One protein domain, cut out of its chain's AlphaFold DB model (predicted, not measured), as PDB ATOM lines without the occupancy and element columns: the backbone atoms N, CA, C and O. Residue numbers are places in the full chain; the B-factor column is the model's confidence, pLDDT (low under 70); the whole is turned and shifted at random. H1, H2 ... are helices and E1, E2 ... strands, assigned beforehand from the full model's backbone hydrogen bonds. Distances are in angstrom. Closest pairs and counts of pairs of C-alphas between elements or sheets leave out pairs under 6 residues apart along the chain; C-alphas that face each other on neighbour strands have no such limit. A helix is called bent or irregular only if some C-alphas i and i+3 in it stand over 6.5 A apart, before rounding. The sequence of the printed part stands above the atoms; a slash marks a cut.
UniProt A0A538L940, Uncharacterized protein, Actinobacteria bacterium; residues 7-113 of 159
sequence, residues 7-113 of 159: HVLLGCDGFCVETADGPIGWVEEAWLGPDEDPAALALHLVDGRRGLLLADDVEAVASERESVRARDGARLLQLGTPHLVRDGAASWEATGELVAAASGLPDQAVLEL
ATOM      1  N   HIS A   7     245.623 152.548 237.753       74.06
ATOM      2  CA  HIS A   7     244.484 152.133 238.576       74.06
ATOM      3  C   HIS A   7     244.194 150.614 238.594       74.06
ATOM      4  O   HIS A   7     243.620 150.113 239.557       74.06
ATOM      5  N   VAL A   8     244.604 149.858 237.567       80.75
ATOM      6  CA  VAL A   8     244.453 148.390 237.518       80.75
ATOM      7  C   VAL A   8     245.333 147.695 238.569       80.75
ATOM      8  O   VAL A   8     244.988 146.613 239.044       80.75
ATOM      9  N   LEU A   9     246.429 148.332 238.990       82.75
ATOM     10  CA  LEU A   9     247.373 147.787 239.969       82.75
ATOM     11  C   LEU A   9     246.740 147.593 241.357       82.75
ATOM     12  O   LEU A   9     247.109 146.658 242.059       82.75
ATOM     13  N   LEU A  10     245.731 148.396 241.715       84.75
ATOM     14  CA  LEU A  10     244.996 148.296 242.988       84.75
ATOM     15  C   LEU A  10     244.264 146.958 243.184       84.75
ATOM     16  O   LEU A  10     243.904 146.613 244.305       84.75
ATOM     17  N   GLY A  11     243.994 146.230 242.099       82.88
ATOM     18  CA  GLY A  11     243.308 144.937 242.128       82.88
ATOM     19  C   GLY A  11     244.231 143.734 241.952       82.88
ATOM     20  O   GLY A  11     243.731 142.633 241.742       82.88
ATOM     21  N   CYS A  12     245.552 143.935 241.972       84.81
ATOM     22  CA  CYS A  12     246.524 142.891 241.648       84.81
ATOM     23  C   CYS A  12     246.987 142.073 242.864       84.81
ATOM     24  O   CYS A  12     247.869 141.233 242.714       84.81
ATOM     25  N   ASP A  13     246.417 142.284 244.051       86.56
ATOM     26  CA  ASP A  13     246.778 141.540 245.262       86.56
ATOM     27  C   ASP A  13     246.690 140.019 245.029       86.56
ATOM     28  O   ASP A  13     245.650 139.475 244.644       86.56
ATOM     29  N   GLY A  14     247.795 139.314 245.274       82.31
ATOM     30  CA  GLY A  14     247.916 137.871 245.070       82.31
ATOM     31  C   GLY A  14     248.234 137.430 243.636       82.31
ATOM     32  O   GLY A  14     248.354 136.220 243.402       82.31
ATOM     33  N   PHE A  15     248.395 138.362 242.690       87.19
ATOM     34  CA  PHE A  15     248.774 138.039 241.315       87.19
ATOM     35  C   PHE A  15     250.219 137.539 241.259       87.19
ATOM     36  O   PHE A  15     251.082 138.000 242.006       87.19
ATOM     37  N   CYS A  16     250.486 136.592 240.361       86.56
ATOM     38  CA  CYS A  16     251.833 136.116 240.060       86.56
ATOM     39  C   CYS A  16     252.571 137.163 239.224       86.56
ATOM     40  O   CYS A  16     252.033 137.640 238.226       86.56
ATOM     41  N   VAL A  17     253.795 137.510 239.608       87.75
ATOM     42  CA  VAL A  17     254.639 138.423 238.836       87.75
ATOM     43  C   VAL A  17     255.627 137.621 238.002       87.75
ATOM     44  O   VAL A  17     256.357 136.780 238.527       87.75
ATOM     45  N   GLU A  18     255.655 137.900 236.704       87.50
ATOM     46  CA  GLU A  18     256.446 137.194 235.699       87.50
ATOM     47  C   GLU A  18     257.396 138.153 234.974       87.50
ATOM     48  O   GLU A  18     257.017 139.268 234.612       87.50
ATOM     49  N   THR A  19     258.620 137.700 234.718       83.94
ATOM     50  CA  THR A  19     259.576 138.307 233.780       83.94
ATOM     51  C   THR A  19     259.728 137.408 232.549       83.94
ATOM     52  O   THR A  19     259.128 136.332 232.472       83.94
ATOM     53  N   ALA A  20     260.552 137.810 231.574       79.00
ATOM     54  CA  ALA A  20     260.920 136.935 230.458       79.00
ATOM     55  C   ALA A  20     261.581 135.616 230.909       79.00
ATOM     56  O   ALA A  20     261.425 134.599 230.233       79.00
ATOM     57  N   ASP A  21     262.262 135.625 232.059       74.19
ATOM     58  CA  ASP A  21     262.958 134.463 232.625       74.19
ATOM     59  C   ASP A  21     262.046 133.558 233.472       74.19
ATOM     60  O   ASP A  21     262.451 132.463 233.868       74.19
ATOM     61  N   GLY A  22     260.810 133.992 233.739       77.06
ATOM     62  CA  GLY A  22     259.807 133.225 234.471       77.06
ATOM     63  C   GLY A  22     259.221 133.958 235.682       77.06
ATOM     64  O   GLY A  22     259.363 135.173 235.823       77.06
ATOM     65  N   PRO A  23     258.502 133.235 236.555       82.44
ATOM     66  CA  PRO A  23     257.860 133.823 237.721       82.44
ATOM     67  C   PRO A  23     258.893 134.203 238.783       82.44
ATOM     68  O   PRO A  23     259.763 133.409 239.137       82.44
ATOM     69  N   ILE A  24     258.764 135.414 239.319       84.19
ATOM     70  CA  ILE A  24     259.688 135.968 240.319       84.19
ATOM     71  C   ILE A  24     259.076 136.034 241.716       84.19
ATOM     72  O   ILE A  24     259.800 136.114 242.709       84.19
ATOM     73  N   GLY A  25     257.747 135.996 241.812       85.50
ATOM     74  CA  GLY A  25     257.044 136.153 243.074       85.50
ATOM     75  C   GLY A  25     255.572 136.481 242.896       85.50
ATOM     76  O   GLY A  25     254.988 136.262 241.835       85.50
ATOM     77  N   TRP A  26     254.979 137.044 243.940       87.69
ATOM     78  CA  TRP A  26     253.575 137.423 243.970       87.69
ATOM     79  C   TRP A  26     253.385 138.793 244.582       87.69
ATOM     80  O   TRP A  26     254.131 139.185 245.473       87.69
ATOM     81  N   VAL A  27     252.341 139.485 244.148       88.50
ATOM     82  CA  VAL A  27     251.930 140.762 244.722       88.50
ATOM     83  C   VAL A  27     251.362 140.535 246.127       88.50
ATOM     84  O   VAL A  27     250.402 139.781 246.295       88.50
ATOM     85  N   GLU A  28     251.949 141.178 247.134       86.19
ATOM     86  CA  GLU A  28     251.392 141.263 248.489       86.19
ATOM     87  C   GLU A  28     250.342 142.379 248.564       86.19
ATOM     88  O   GLU A  28     249.246 142.149 249.072       86.19
ATOM     89  N   GLU A  29     250.672 143.567 248.045       86.62
ATOM     90  CA  GLU A  29     249.797 144.744 248.047       86.62
ATOM     91  C   GLU A  29     250.261 145.818 247.048       86.62
ATOM     92  O   GLU A  29     251.443 145.903 246.697       86.62
ATOM     93  N   ALA A  30     249.333 146.675 246.619       87.88
ATOM     94  CA  ALA A  30     249.646 147.901 245.890       87.88
ATOM     95  C   ALA A  30     250.014 149.046 246.848       87.88
ATOM     96  O   ALA A  30     249.326 149.302 247.836       87.88
ATOM     97  N   TRP A  31     251.088 149.763 246.531       87.06
ATOM     98  CA  TRP A  31     251.558 150.922 247.280       87.06
ATOM     99  C   TRP A  31     251.172 152.211 246.577       87.06
ATOM    100  O   TRP A  31     251.382 152.372 245.371       87.06
ATOM    101  N   LEU A  32     250.619 153.135 247.356       85.38
ATOM    102  CA  LEU A  32     250.139 154.415 246.861       85.38
ATOM    103  C   LEU A  32     251.242 155.467 246.936       85.38
ATOM    104  O   LEU A  32     252.008 155.528 247.899       85.38
ATOM    105  N   GLY A  33     251.312 156.291 245.899       82.69
ATOM    106  CA  GLY A  33     252.110 157.502 245.875       82.69
ATOM    107  C   GLY A  33     251.428 158.668 246.606       82.69
ATOM    108  O   GLY A  33     250.377 158.498 247.227       82.69
ATOM    109  N   PRO A  34     252.012 159.875 246.512       77.00
ATOM    110  CA  PRO A  34     251.516 161.079 247.188       77.00
ATOM    111  C   PRO A  34     250.074 161.459 246.830       77.00
ATOM    112  O   PRO A  34     249.372 162.018 247.666       77.00
ATOM    113  N   ASP A  35     249.642 161.137 245.609       82.12
ATOM    114  CA  ASP A  35     248.326 161.494 245.067       82.12
ATOM    115  C   ASP A  35     247.281 160.367 245.223       82.12
ATOM    116  O   ASP A  35     246.279 160.348 244.517       82.12
ATOM    117  N   GLU A  36     247.526 159.391 246.107       78.00
ATOM    118  CA  GLU A  36     246.733 158.152 246.257       78.00
ATOM    119  C   GLU A  36     246.689 157.256 245.001       78.00
ATOM    120  O   GLU A  36     246.002 156.233 244.976       78.00
ATOM    121  N   ASP A  37     247.475 157.585 243.977       82.44
ATOM    122  CA  ASP A  37     247.642 156.751 242.796       82.44
ATOM    123  C   ASP A  37     248.619 155.595 243.062       82.44
ATOM    124  O   ASP A  37     249.642 155.782 243.729       82.44
ATOM    125  N   PRO A  38     248.357 154.388 242.532       84.44
ATOM    126  CA  PRO A  38     249.255 153.253 242.701       84.44
ATOM    127  C   PRO A  38     250.597 153.522 242.010       84.44
ATOM    128  O   PRO A  38     250.677 153.670 240.789       84.44
ATOM    129  N   ALA A  39     251.654 153.572 242.818       87.19
ATOM    130  CA  ALA A  39     253.011 153.909 242.403       87.19
ATOM    131  C   ALA A  39     253.929 152.680 242.334       87.19
ATOM    132  O   ALA A  39     254.918 152.682 241.598       87.19
ATOM    133  N   ALA A  40     253.614 151.624 243.085       89.62
ATOM    134  CA  ALA A  40     254.395 150.395 243.104       89.62
ATOM    135  C   ALA A  40     253.572 149.191 243.582       89.62
ATOM    136  O   ALA A  40     252.488 149.335 244.141       89.62
ATOM    137  N   LEU A  41     254.116 147.996 243.380       89.75
ATOM    138  CA  LEU A  41     253.623 146.732 243.910       89.75
ATOM    139  C   LEU A  41     254.658 146.168 244.881       89.75
ATOM    140  O   LEU A  41     255.809 145.937 244.500       89.75
ATOM    141  N   ALA A  42     254.249 145.921 246.121       89.62
ATOM    142  CA  ALA A  42     255.034 145.140 247.062       89.62
ATOM    143  C   ALA A  42     254.893 143.661 246.709       89.62
ATOM    144  O   ALA A  42     253.787 143.162 246.497       89.62
ATOM    145  N   LEU A  43     256.019 142.965 246.628       87.69
ATOM    146  CA  LEU A  43     256.112 141.590 246.180       87.69
ATOM    147  C   LEU A  43     256.718 140.701 247.256       87.69
ATOM    148  O   LEU A  43     257.714 141.055 247.888       87.69
ATOM    149  N   HIS A  44     256.180 139.495 247.357       85.81
ATOM    150  CA  HIS A  44     256.838 138.364 247.982       85.81
ATOM    151  C   HIS A  44     257.572 137.569 246.911       85.81
ATOM    152  O   HIS A  44     256.940 137.034 246.000       85.81
ATOM    153  N   LEU A  45     258.891 137.490 246.993       84.69
ATOM    154  CA  LEU A  45     259.698 136.774 246.016       84.69
ATOM    155  C   LEU A  45     259.755 135.285 246.330       84.69
ATOM    156  O   LEU A  45     259.597 134.855 247.471       84.69
ATOM    157  N   VAL A  46     260.010 134.489 245.295       78.69
ATOM    158  CA  VAL A  46     260.127 133.022 245.397       78.69
ATOM    159  C   VAL A  46     261.246 132.564 246.336       78.69
ATOM    160  O   VAL A  46     261.202 131.454 246.857       78.69
ATOM    161  N   ASP A  47     262.236 133.419 246.585       74.75
ATOM    162  CA  ASP A  47     263.336 133.179 247.520       74.75
ATOM    163  C   ASP A  47     263.026 133.624 248.965       74.75
ATOM    164  O   ASP A  47     263.899 133.577 249.833       74.75
ATOM    165  N   GLY A  48     261.789 134.058 249.230       76.88
ATOM    166  CA  GLY A  48     261.312 134.517 250.534       76.88
ATOM    167  C   GLY A  48     261.673 135.966 250.873       76.88
ATOM    168  O   GLY A  48     261.307 136.448 251.949       76.88
ATOM    169  N   ARG A  49     262.386 136.683 249.994       82.31
ATOM    170  CA  ARG A  49     262.650 138.118 250.164       82.31
ATOM    171  C   ARG A  49     261.432 138.940 249.753       82.31
ATOM    172  O   ARG A  49     260.555 138.477 249.031       82.31
ATOM    173  N   ARG A  50     261.400 140.198 250.191       84.38
ATOM    174  CA  ARG A  50     260.402 141.171 249.739       84.38
ATOM    175  C   ARG A  50     261.018 142.150 248.757       84.38
ATOM    176  O   ARG A  50     262.116 142.657 248.988       84.38
ATOM    177  N   GLY A  51     260.300 142.401 247.675       87.56
ATOM    178  CA  GLY A  51     260.697 143.327 246.625       87.56
ATOM    179  C   GLY A  51     259.625 144.373 246.371       87.56
ATOM    180  O   GLY A  51     258.466 144.175 246.707       87.56
ATOM    181  N   LEU A  52     260.005 145.479 245.756       89.25
ATOM    182  CA  LEU A  52     259.108 146.524 245.299       89.25
ATOM    183  C   LEU A  52     259.307 146.681 243.792       89.25
ATOM    184  O   LEU A  52     260.423 146.943 243.337       89.25
ATOM    185  N   LEU A  53     258.233 146.496 243.030       89.88
ATOM    186  CA  LEU A  53     258.193 146.714 241.588       89.88
ATOM    187  C   LEU A  53     257.469 148.030 241.313       89.88
ATOM    188  O   LEU A  53     256.322 148.197 241.717       89.88
ATOM    189  N   LEU A  54     258.125 148.966 240.632       89.75
ATOM    190  CA  LEU A  54     257.515 150.252 240.294       89.75
ATOM    191  C   LEU A  54     256.399 150.074 239.258       89.75
ATOM    192  O   LEU A  54     256.502 149.227 238.372       89.75
ATOM    193  N   ALA A  55     255.361 150.908 239.335       88.75
ATOM    194  CA  ALA A  55     254.267 150.908 238.361       88.75
ATOM    195  C   ALA A  55     254.780 151.090 236.921       88.75
ATOM    196  O   ALA A  55     254.322 150.403 236.011       88.75
ATOM    197  N   ASP A  56     255.797 151.937 236.732       87.75
ATOM    198  CA  ASP A  56     256.425 152.200 235.428       87.75
ATOM    199  C   ASP A  56     257.179 150.991 234.845       87.75
ATOM    200  O   ASP A  56     257.392 150.910 233.628       87.75
ATOM    201  N   ASP A  57     257.569 150.050 235.708       88.88
ATOM    202  CA  ASP A  57     258.250 148.807 235.351       88.88
ATOM    203  C   ASP A  57     257.261 147.647 235.120       88.88
ATOM    204  O   ASP A  57     257.677 146.535 234.790       88.88
ATOM    205  N   VAL A  58     255.949 147.891 235.224       89.25
ATOM    206  CA  VAL A  58     254.909 146.939 234.814       89.25
ATOM    207  C   VAL A  58     254.670 147.058 233.308       89.25
ATOM    208  O   VAL A  58     254.322 148.113 232.780       89.25
ATOM    209  N   GLU A  59     254.847 145.951 232.592       89.81
ATOM    210  CA  GLU A  59     254.589 145.865 231.154       89.81
ATOM    211  C   GLU A  59     253.106 145.612 230.866       89.81
ATOM    212  O   GLU A  59     252.518 146.261 230.000       89.81
ATOM    213  N   ALA A  60     252.500 144.654 231.571       89.12
ATOM    214  CA  ALA A  60     251.119 144.251 231.341       89.12
ATOM    215  C   ALA A  60     250.491 143.605 232.580       89.12
ATOM    216  O   ALA A  60     251.178 143.002 233.401       89.12
ATOM    217  N   VAL A  61     249.163 143.667 232.665       89.25
ATOM    218  CA  VAL A  61     248.369 142.937 233.662       89.25
ATOM    219  C   VAL A  61     247.368 142.049 232.930       89.25
ATOM    220  O   VAL A  61     246.615 142.524 232.080       89.25
ATOM    221  N   ALA A  62     247.353 140.759 233.259       85.69
ATOM    222  CA  ALA A  62     246.415 139.773 232.740       85.69
ATOM    223  C   ALA A  62     245.488 139.303 233.869       85.69
ATOM    224  O   ALA A  62     245.711 138.263 234.488       85.69
ATOM    225  N   SER A  63     244.423 140.067 234.126       83.31
ATOM    226  CA  SER A  63     243.485 139.804 235.228       83.31
ATOM    227  C   SER A  63     242.846 138.414 235.171       83.31
ATOM    228  O   SER A  63     242.720 137.770 236.202       83.31
ATOM    229  N   GLU A  64     242.535 137.909 233.974       79.50
ATOM    230  CA  GLU A  64     241.968 136.560 233.771       79.50
ATOM    231  C   GLU A  64     242.903 135.426 234.220       79.50
ATOM    232  O   GLU A  64     242.463 134.307 234.468       79.50
ATOM    233  N   ARG A  65     244.210 135.696 234.280       77.88
ATOM    234  CA  ARG A  65     245.244 134.730 234.678       77.88
ATOM    235  C   ARG A  65     245.827 135.030 236.054       77.88
ATOM    236  O   ARG A  65     246.738 134.324 236.473       77.88
ATOM    237  N   GLU A  66     245.331 136.070 236.727       84.88
ATOM    238  CA  GLU A  66     245.918 136.612 237.954       84.88
ATOM    239  C   GLU A  66     247.441 136.806 237.815       84.88
ATOM    240  O   GLU A  66     248.210 136.363 238.673       84.88
ATOM    241  N   SER A  67     247.897 137.415 236.709       87.19
ATOM    242  CA  SER A  67     249.326 137.648 236.474       87.19
ATOM    243  C   SER A  67     249.672 139.083 236.075       87.19
ATOM    244  O   SER A  67     248.901 139.789 235.419       87.19
ATOM    245  N   VAL A  68     250.858 139.517 236.499       89.12
ATOM    246  CA  VAL A  68     251.484 140.801 236.174       89.12
ATOM    247  C   VAL A  68     252.802 140.505 235.477       89.12
ATOM    248  O   VAL A  68     253.636 139.768 235.994       89.12
ATOM    249  N   ARG A  69     253.009 141.092 234.304       89.62
ATOM    250  CA  ARG A  69     254.260 140.982 233.562       89.62
ATOM    251  C   ARG A  69     255.116 142.208 233.844       89.62
ATOM    252  O   ARG A  69     254.690 143.331 233.570       89.62
ATOM    253  N   ALA A  70     256.298 141.994 234.401       88.69
ATOM    254  CA  ALA A  70     257.305 143.027 234.577       88.69
ATOM    255  C   ALA A  70     258.067 143.249 233.265       88.69
ATOM    256  O   ALA A  70     258.292 142.312 232.497       88.69
ATOM    257  N   ARG A  71     258.465 144.496 233.012       85.25
ATOM    258  CA  ARG A  71     259.273 144.875 231.851       85.25
ATOM    259  C   ARG A  71     260.653 144.218 231.922       85.25
ATOM    260  O   ARG A  71     261.224 144.060 233.000       85.25
ATOM    261  N   ASP A  72     261.232 143.911 230.766       78.06
ATOM    262  CA  ASP A  72     262.627 143.477 230.693       78.06
ATOM    263  C   ASP A  72     263.564 144.530 231.309       78.06
ATOM    264  O   ASP A  72     263.527 145.712 230.958       78.06
ATOM    265  N   GLY A  73     264.401 144.095 232.255       73.06
ATOM    266  CA  GLY A  73     265.287 144.979 233.017       73.06
ATOM    267  C   GLY A  73     264.601 145.791 234.123       73.06
ATOM    268  O   GLY A  73     265.214 146.737 234.625       73.06
ATOM    269  N   ALA A  74     263.363 145.440 234.500       76.88
ATOM    270  CA  ALA A  74     262.652 146.034 235.629       76.88
ATOM    271  C   ALA A  74     263.514 146.054 236.896       76.88
ATOM    272  O   ALA A  74     264.201 145.082 237.234       76.88
ATOM    273  N   ARG A  75     263.472 147.178 237.611       72.94
ATOM    274  CA  ARG A  75     264.277 147.389 238.810       72.94
ATOM    275  C   ARG A  75     263.476 146.982 240.028       72.94
ATOM    276  O   ARG A  75     262.647 147.739 240.522       72.94
ATOM    277  N   LEU A  76     263.759 145.790 240.533       79.62
ATOM    278  CA  LEU A  76     263.158 145.330 241.772       79.62
ATOM    279  C   LEU A  76     263.931 145.891 242.966       79.62
ATOM    280  O   LEU A  76     265.100 145.559 243.146       79.62
ATOM    281  N   LEU A  77     263.308 146.733 243.783       82.75
ATOM    282  CA  LEU A  77     263.960 147.290 244.971       82.75
ATOM    283  C   LEU A  77     263.731 146.370 246.165       82.75
ATOM    284  O   LEU A  77     262.600 145.969 246.419       82.75
ATOM    285  N   GLN A  78     264.772 146.036 246.924       80.88
ATOM    286  CA  GLN A  78     264.588 145.237 248.131       80.88
ATOM    287  C   GLN A  78     263.836 146.041 249.192       80.88
ATOM    288  O   GLN A  78     264.229 147.160 249.534       80.88
ATOM    289  N   LEU A  79     262.781 145.449 249.746       79.31
ATOM    290  CA  LEU A  79     262.099 145.986 250.916       79.31
ATOM    291  C   LEU A  79     262.776 145.463 252.184       79.31
ATOM    292  O   LEU A  79     262.974 144.255 252.350       79.31
ATOM    293  N   GLY A  80     263.126 146.382 253.081       68.06
ATOM    294  CA  GLY A  80     263.612 146.058 254.413       68.06
ATOM    295  C   GLY A  80     262.535 145.427 255.299       68.06
ATOM    296  O   GLY A  80     261.347 145.373 254.967       68.06
ATOM    297  N   THR A  81     262.951 144.938 256.468       67.12
ATOM    298  CA  THR A  81     262.022 144.389 257.463       67.12
ATOM    299  C   THR A  81     261.078 145.490 257.972       67.12
ATOM    300  O   THR A  81     261.561 146.581 258.293       67.12
ATOM    301  N   PRO A  82     259.755 145.232 258.079       66.31
ATOM    302  CA  PRO A  82     258.827 146.182 258.685       66.31
ATOM    303  C   PRO A  82     259.298 146.578 260.080       66.31
ATOM    304  O   PRO A  82     259.602 145.711 260.903       66.31
ATOM    305  N   HIS A  83     259.290 147.873 260.367       64.38
ATOM    306  CA  HIS A  83     259.490 148.386 261.715       64.38
ATOM    307  C   HIS A  83     258.295 149.239 262.135       64.38
ATOM    308  O   HIS A  83     257.691 149.954 261.338       64.38
ATOM    309  N   LEU A  84     257.928 149.131 263.411       61.97
ATOM    310  CA  LEU A  84     256.844 149.915 263.986       61.97
ATOM    311  C   LEU A  84     257.344 151.324 264.297       61.97
ATOM    312  O   LEU A  84     258.307 151.508 265.045       61.97
ATOM    313  N   VAL A  85     256.661 152.317 263.744       72.00
ATOM    314  CA  VAL A  85     256.809 153.721 264.120       72.00
ATOM    315  C   VAL A  85     255.997 153.965 265.391       72.00
ATOM    316  O   VAL A  85     255.055 153.238 265.708       72.00
ATOM    317  N   ARG A  86     256.386 154.991 266.148       67.38
ATOM    318  CA  ARG A  86     255.890 155.300 267.498       67.38
ATOM    319  C   ARG A  86     254.360 155.398 267.620       67.38
ATOM    320  O   ARG A  86     253.843 155.162 268.706       67.38
ATOM    321  N   ASP A  87     253.668 155.666 266.516       73.88
ATOM    322  CA  ASP A  87     252.207 155.793 266.439       73.88
ATOM    323  C   ASP A  87     251.487 154.464 266.126       73.88
ATOM    324  O   ASP A  87     250.287 154.440 265.868       73.88
ATOM    325  N   GLY A  88     252.212 153.339 266.122       54.91
ATOM    326  CA  GLY A  88     251.678 152.016 265.786       54.91
ATOM    327  C   GLY A  88     251.551 151.755 264.282       54.91
ATOM    328  O   GLY A  88     251.090 150.686 263.888       54.91
ATOM    329  N   ALA A  89     251.983 152.698 263.441       61.56
ATOM    330  CA  ALA A  89     252.084 152.509 261.999       61.56
ATOM    331  C   ALA A  89     253.287 151.619 261.655       61.56
ATOM    332  O   ALA A  89     254.376 151.794 262.206       61.56
ATOM    333  N   ALA A  90     253.104 150.672 260.737       57.47
ATOM    334  CA  ALA A  90     254.219 149.945 260.145       57.47
ATOM    335  C   ALA A  90     254.870 150.824 259.067       57.47
ATOM    336  O   ALA A  90     254.176 151.382 258.220       57.47
ATOM    337  N   SER A  91     256.191 150.962 259.130       62.22
ATOM    338  CA  SER A  91     257.005 151.622 258.115       62.22
ATOM    339  C   SER A  91     257.968 150.613 257.507       62.22
ATOM    340  O   SER A  91     258.468 149.703 258.178       62.22
ATOM    341  N   TRP A  92     258.224 150.789 256.221       67.06
ATOM    342  CA  TRP A  92     259.151 149.994 255.437       67.06
ATOM    343  C   TRP A  92     260.110 150.944 254.741       67.06
ATOM    344  O   TRP A  92     259.697 151.954 254.175       67.06
ATOM    345  N   GLU A  93     261.392 150.608 254.769       67.56
ATOM    346  CA  GLU A  93     262.419 151.348 254.048       67.56
ATOM    347  C   GLU A  93     262.814 150.524 252.820       67.56
ATOM    348  O   GLU A  93     263.104 149.328 252.928       67.56
ATOM    349  N   ALA A  94     262.768 151.138 251.638       60.75
ATOM    350  CA  ALA A  94     263.347 150.534 250.449       60.75
ATOM    351  C   ALA A  94     264.866 150.654 250.585       60.75
ATOM    352  O   ALA A  94     265.403 151.759 250.596       60.75
ATOM    353  N   THR A  95     265.569 149.527 250.678       57.38
ATOM    354  CA  THR A  95     267.019 149.501 250.930       57.38
ATOM    355  C   THR A  95     267.819 150.103 249.760       57.38
ATOM    356  O   THR A  95     269.021 150.315 249.867       57.38
ATOM    357  N   GLY A  96     267.173 150.373 248.617       55.31
ATOM    358  CA  GLY A  96     267.810 150.896 247.403       55.31
ATOM    359  C   GLY A  96     268.641 149.855 246.649       55.31
ATOM    360  O   GLY A  96     269.112 150.126 245.545       55.31
ATOM    361  N   GLU A  97     268.792 148.653 247.208       52.94
ATOM    362  CA  GLU A  97     269.439 147.531 246.544       52.94
ATOM    363  C   GLU A  97     268.513 146.907 245.505       52.94
ATOM    364  O   GLU A  97     267.345 146.609 245.769       52.94
ATOM    365  N   LEU A  98     269.067 146.707 244.310       58.94
ATOM    366  CA  LEU A  98     268.413 145.971 243.244       58.94
ATOM    367  C   LEU A  98     268.441 144.488 243.592       58.94
ATOM    368  O   LEU A  98     269.501 143.860 243.620       58.94
ATOM    369  N   VAL A  99     267.268 143.915 243.815       58.22
ATOM    370  CA  VAL A  99     267.128 142.470 243.851       58.22
ATOM    371  C   VAL A  99     267.191 141.990 242.413       58.22
ATOM    372  O   VAL A  99     266.281 142.236 241.622       58.22
ATOM    373  N   ALA A 100     268.276 141.297 242.064       57.25
ATOM    374  CA  ALA A 100     268.263 140.471 240.868       57.25
ATOM    375  C   ALA A 100     267.081 139.511 241.005       57.25
ATOM    376  O   ALA A 100     267.020 138.756 241.983       57.25
ATOM    377  N   ALA A 101     266.141 139.575 240.059       57.94
ATOM    378  CA  ALA A 101     265.124 138.551 239.908       57.94
ATOM    379  C   ALA A 101     265.860 137.212 239.900       57.94
ATOM    380  O   ALA A 101     266.692 136.973 239.025       57.94
ATOM    381  N   ALA A 102     265.662 136.396 240.937       51.66
ATOM    382  CA  ALA A 102     266.333 135.114 241.020       51.66
ATOM    383  C   ALA A 102     265.828 134.267 239.846       51.66
ATOM    384  O   ALA A 102     264.715 133.754 239.871       51.66
ATOM    385  N   SER A 103     266.635 134.170 238.790       49.12
ATOM    386  CA  SER A 103     266.372 133.313 237.642       49.12
ATOM    387  C   SER A 103     266.674 131.878 238.059       49.12
ATOM    388  O   SER A 103     267.792 131.377 237.921       49.12
ATOM    389  N   GLY A 104     265.686 131.230 238.647       46.72
ATOM    390  CA  GLY A 104     265.751 129.824 238.989       46.72
ATOM    391  C   GLY A 104     264.334 129.323 239.102       46.72
ATOM    392  O   GLY A 104     263.639 129.742 240.017       46.72
ATOM    393  N   LEU A 105     263.926 128.471 238.156       44.88
ATOM    394  CA  LEU A 105     262.643 127.770 238.171       44.88
ATOM    395  C   LEU A 105     262.400 127.198 239.575       44.88
ATOM    396  O   LEU A 105     263.058 126.221 239.945       44.88
ATOM    397  N   PRO A 106     261.473 127.770 240.361       53.75
ATOM    398  CA  PRO A 106     260.915 127.039 241.476       53.75
ATOM    399  C   PRO A 106     260.134 125.870 240.877       53.75
ATOM    400  O   PRO A 106     259.543 125.997 239.800       53.75
ATOM    401  N   ASP A 107     260.135 124.730 241.563       50.59
ATOM    402  CA  ASP A 107     259.275 123.612 241.190       50.59
ATOM    403  C   ASP A 107     257.840 124.138 241.032       50.59
ATOM    404  O   ASP A 107     257.375 124.938 241.845       50.59
ATOM    405  N   GLN A 108     257.143 123.752 239.969       52.62
ATOM    406  CA  GLN A 108     255.827 124.301 239.619       52.62
ATOM    407  C   GLN A 108     254.819 124.124 240.776       52.62
ATOM    408  O   GLN A 108     253.940 124.958 240.988       52.62
ATOM    409  N   ALA A 109     255.048 123.106 241.609       49.84
ATOM    410  CA  ALA A 109     254.366 122.861 242.876       49.84
ATOM    411  C   ALA A 109     254.538 123.982 243.928       49.84
ATOM    412  O   ALA A 109     253.616 124.251 244.691       49.84
ATOM    413  N   VAL A 110     255.683 124.669 243.975       55.69
ATOM    414  CA  VAL A 110     255.939 125.823 244.861       55.69
ATOM    415  C   VAL A 110     255.195 127.067 244.379       55.69
ATOM    416  O   VAL A 110     254.818 127.897 245.195       55.69
ATOM    417  N   LEU A 111     254.930 127.184 243.074       56.47
ATOM    418  CA  LEU A 111     254.121 128.274 242.519       56.47
ATOM    419  C   LEU A 111     252.615 128.083 242.784       56.47
ATOM    420  O   LEU A 111     251.869 129.061 242.933       56.47
ATOM    421  N   GLU A 112     252.177 126.821 242.851       54.56
ATOM    422  CA  GLU A 112     250.828 126.429 243.275       54.56
ATOM    423  C   GLU A 112     250.629 126.558 244.788       54.56
ATOM    424  O   GLU A 112     249.541 126.924 245.246       54.56
ATOM    425  N   LEU A 113     251.684 126.332 245.573       53.91
ATOM    426  CA  LEU A 113     251.718 126.714 246.975       53.91
ATOM    427  C   LEU A 113     251.706 128.246 247.030       53.91
ATOM    428  O   LEU A 113     252.715 128.917 246.881       53.91
TER     429      LEU A 113
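This is residues 7 to 113 of the 159 residues of an uncharacterized protein of Actinobacteria bacterium (UniProt A0A538L940). One long, strongly twisted sheet of eight strands folds back on itself at E2, which bends by 67 degrees at residue 28; E5, E6 and E1 form one leaf and E3, E4, E7 and E8 the other, and the two are only partly face to face. The short helix H1 packs by E2 and E3, the link of residues 80 to 93 reaches far out at one end of the long axis, and the short helix H2 lies at the other end. The printed part has 107 residues, with two named helices and eight named strands in the order H1 E1 E2 E3 E4 E5 E6 E7 E8 H2. The sheet runs E5 E6 E1 E2 E3 E4 E7 E8 and is mixed, and the class is mostly strand. The whole is compact, with a radius of gyration of the C-alphas of 13.7 A, yet elongated in outline, spanning 42 by 27 by 26 A.

H1, residues 7 to 11, begins at C-alpha 7, (244.484, 152.133, 238.576). E1 holds residues 16 to 19. E2, the longest strand, holds residues 22 to 32 and is 26.4 A from first to last C-alpha, beginning at (259.807, 133.225, 234.471). E3, residues 38 to 45, is 19.8 A long, and E4, residues 50 to 54, is 13.4 A long. E5 holds residues 58 to 62, E6 residues 67 to 70, E7 residues 76 to 79 and E8 residues 94 to 98. H2, residues 108 to 112, ends at C-alpha 112, (250.828, 126.429, 243.275).

The strands E1, E2, E3 and E4 make a meander, each the antiparallel neighbour of the one before, and E1 and E2, E2 and E3, and E3 and E4 are hairpins. Between E1 and E2, N 17 and O 25 are 2.8 A apart, and between E2 and E3, N 28 and O 42 are 2.8 A apart, both within hydrogen-bond range. E3 and E4 have N 43 and O 51 within range at 2.7 A. E4 and E7 are antiparallel at 134 degrees, with N 52 and O 77 at 2.7 A. E7 and E8, a hairpin, have N 78 and O 97 at 2.9 A, and E8 is an edge strand. On the other side of E2, E1 is parallel to E6 at 31 degrees, with N 18 and O 68 at 2.8 A. E6 and the edge strand E5 are an antiparallel hairpin, with N 69 and O 60 at 2.8 A. This is a folded sheet, one sheet bent back into two leaves that face each other, with 12 pairs of C-alphas within 11 A and E2 as the hinge. Across the leaves, the closest C-alphas of E4 and E6, those of Leu 53 and Ala 70, are 8.0 A apart. E4 and E5 meet only through their link. H1 is on the sheet at a height of 6.7 A, over none of the strands, but only just: 2 of its C-alphas fall on E3. The closest C-alphas of H1 and E2 are those of Leu 10 and Ala 30, 5.5 A apart. H2 only grazes the sheet, with its residues 108 to 111, and is near E2, while H1 and H2 are apart. In H2 every O i to N i+4 pair is within hydrogen-bond range; in H1 it is 0 of 1, with 2 of 2 O i to N i+3 pairs within range.

The two C-alphas farthest apart are those of Arg 86 and Gln 108, at 41.7 A. The link from E7 to E8 is long, and within it residues 83 to 84 pair with residues 90 to 91, antiparallel. The link from E8 to H2 is short, and the others are tight. The printed part has no cut. The mean pLDDT of the printed part is 75.9; 32 residues are under 70, namely residues 80 to 84, residue 86 and residues 88 to 113.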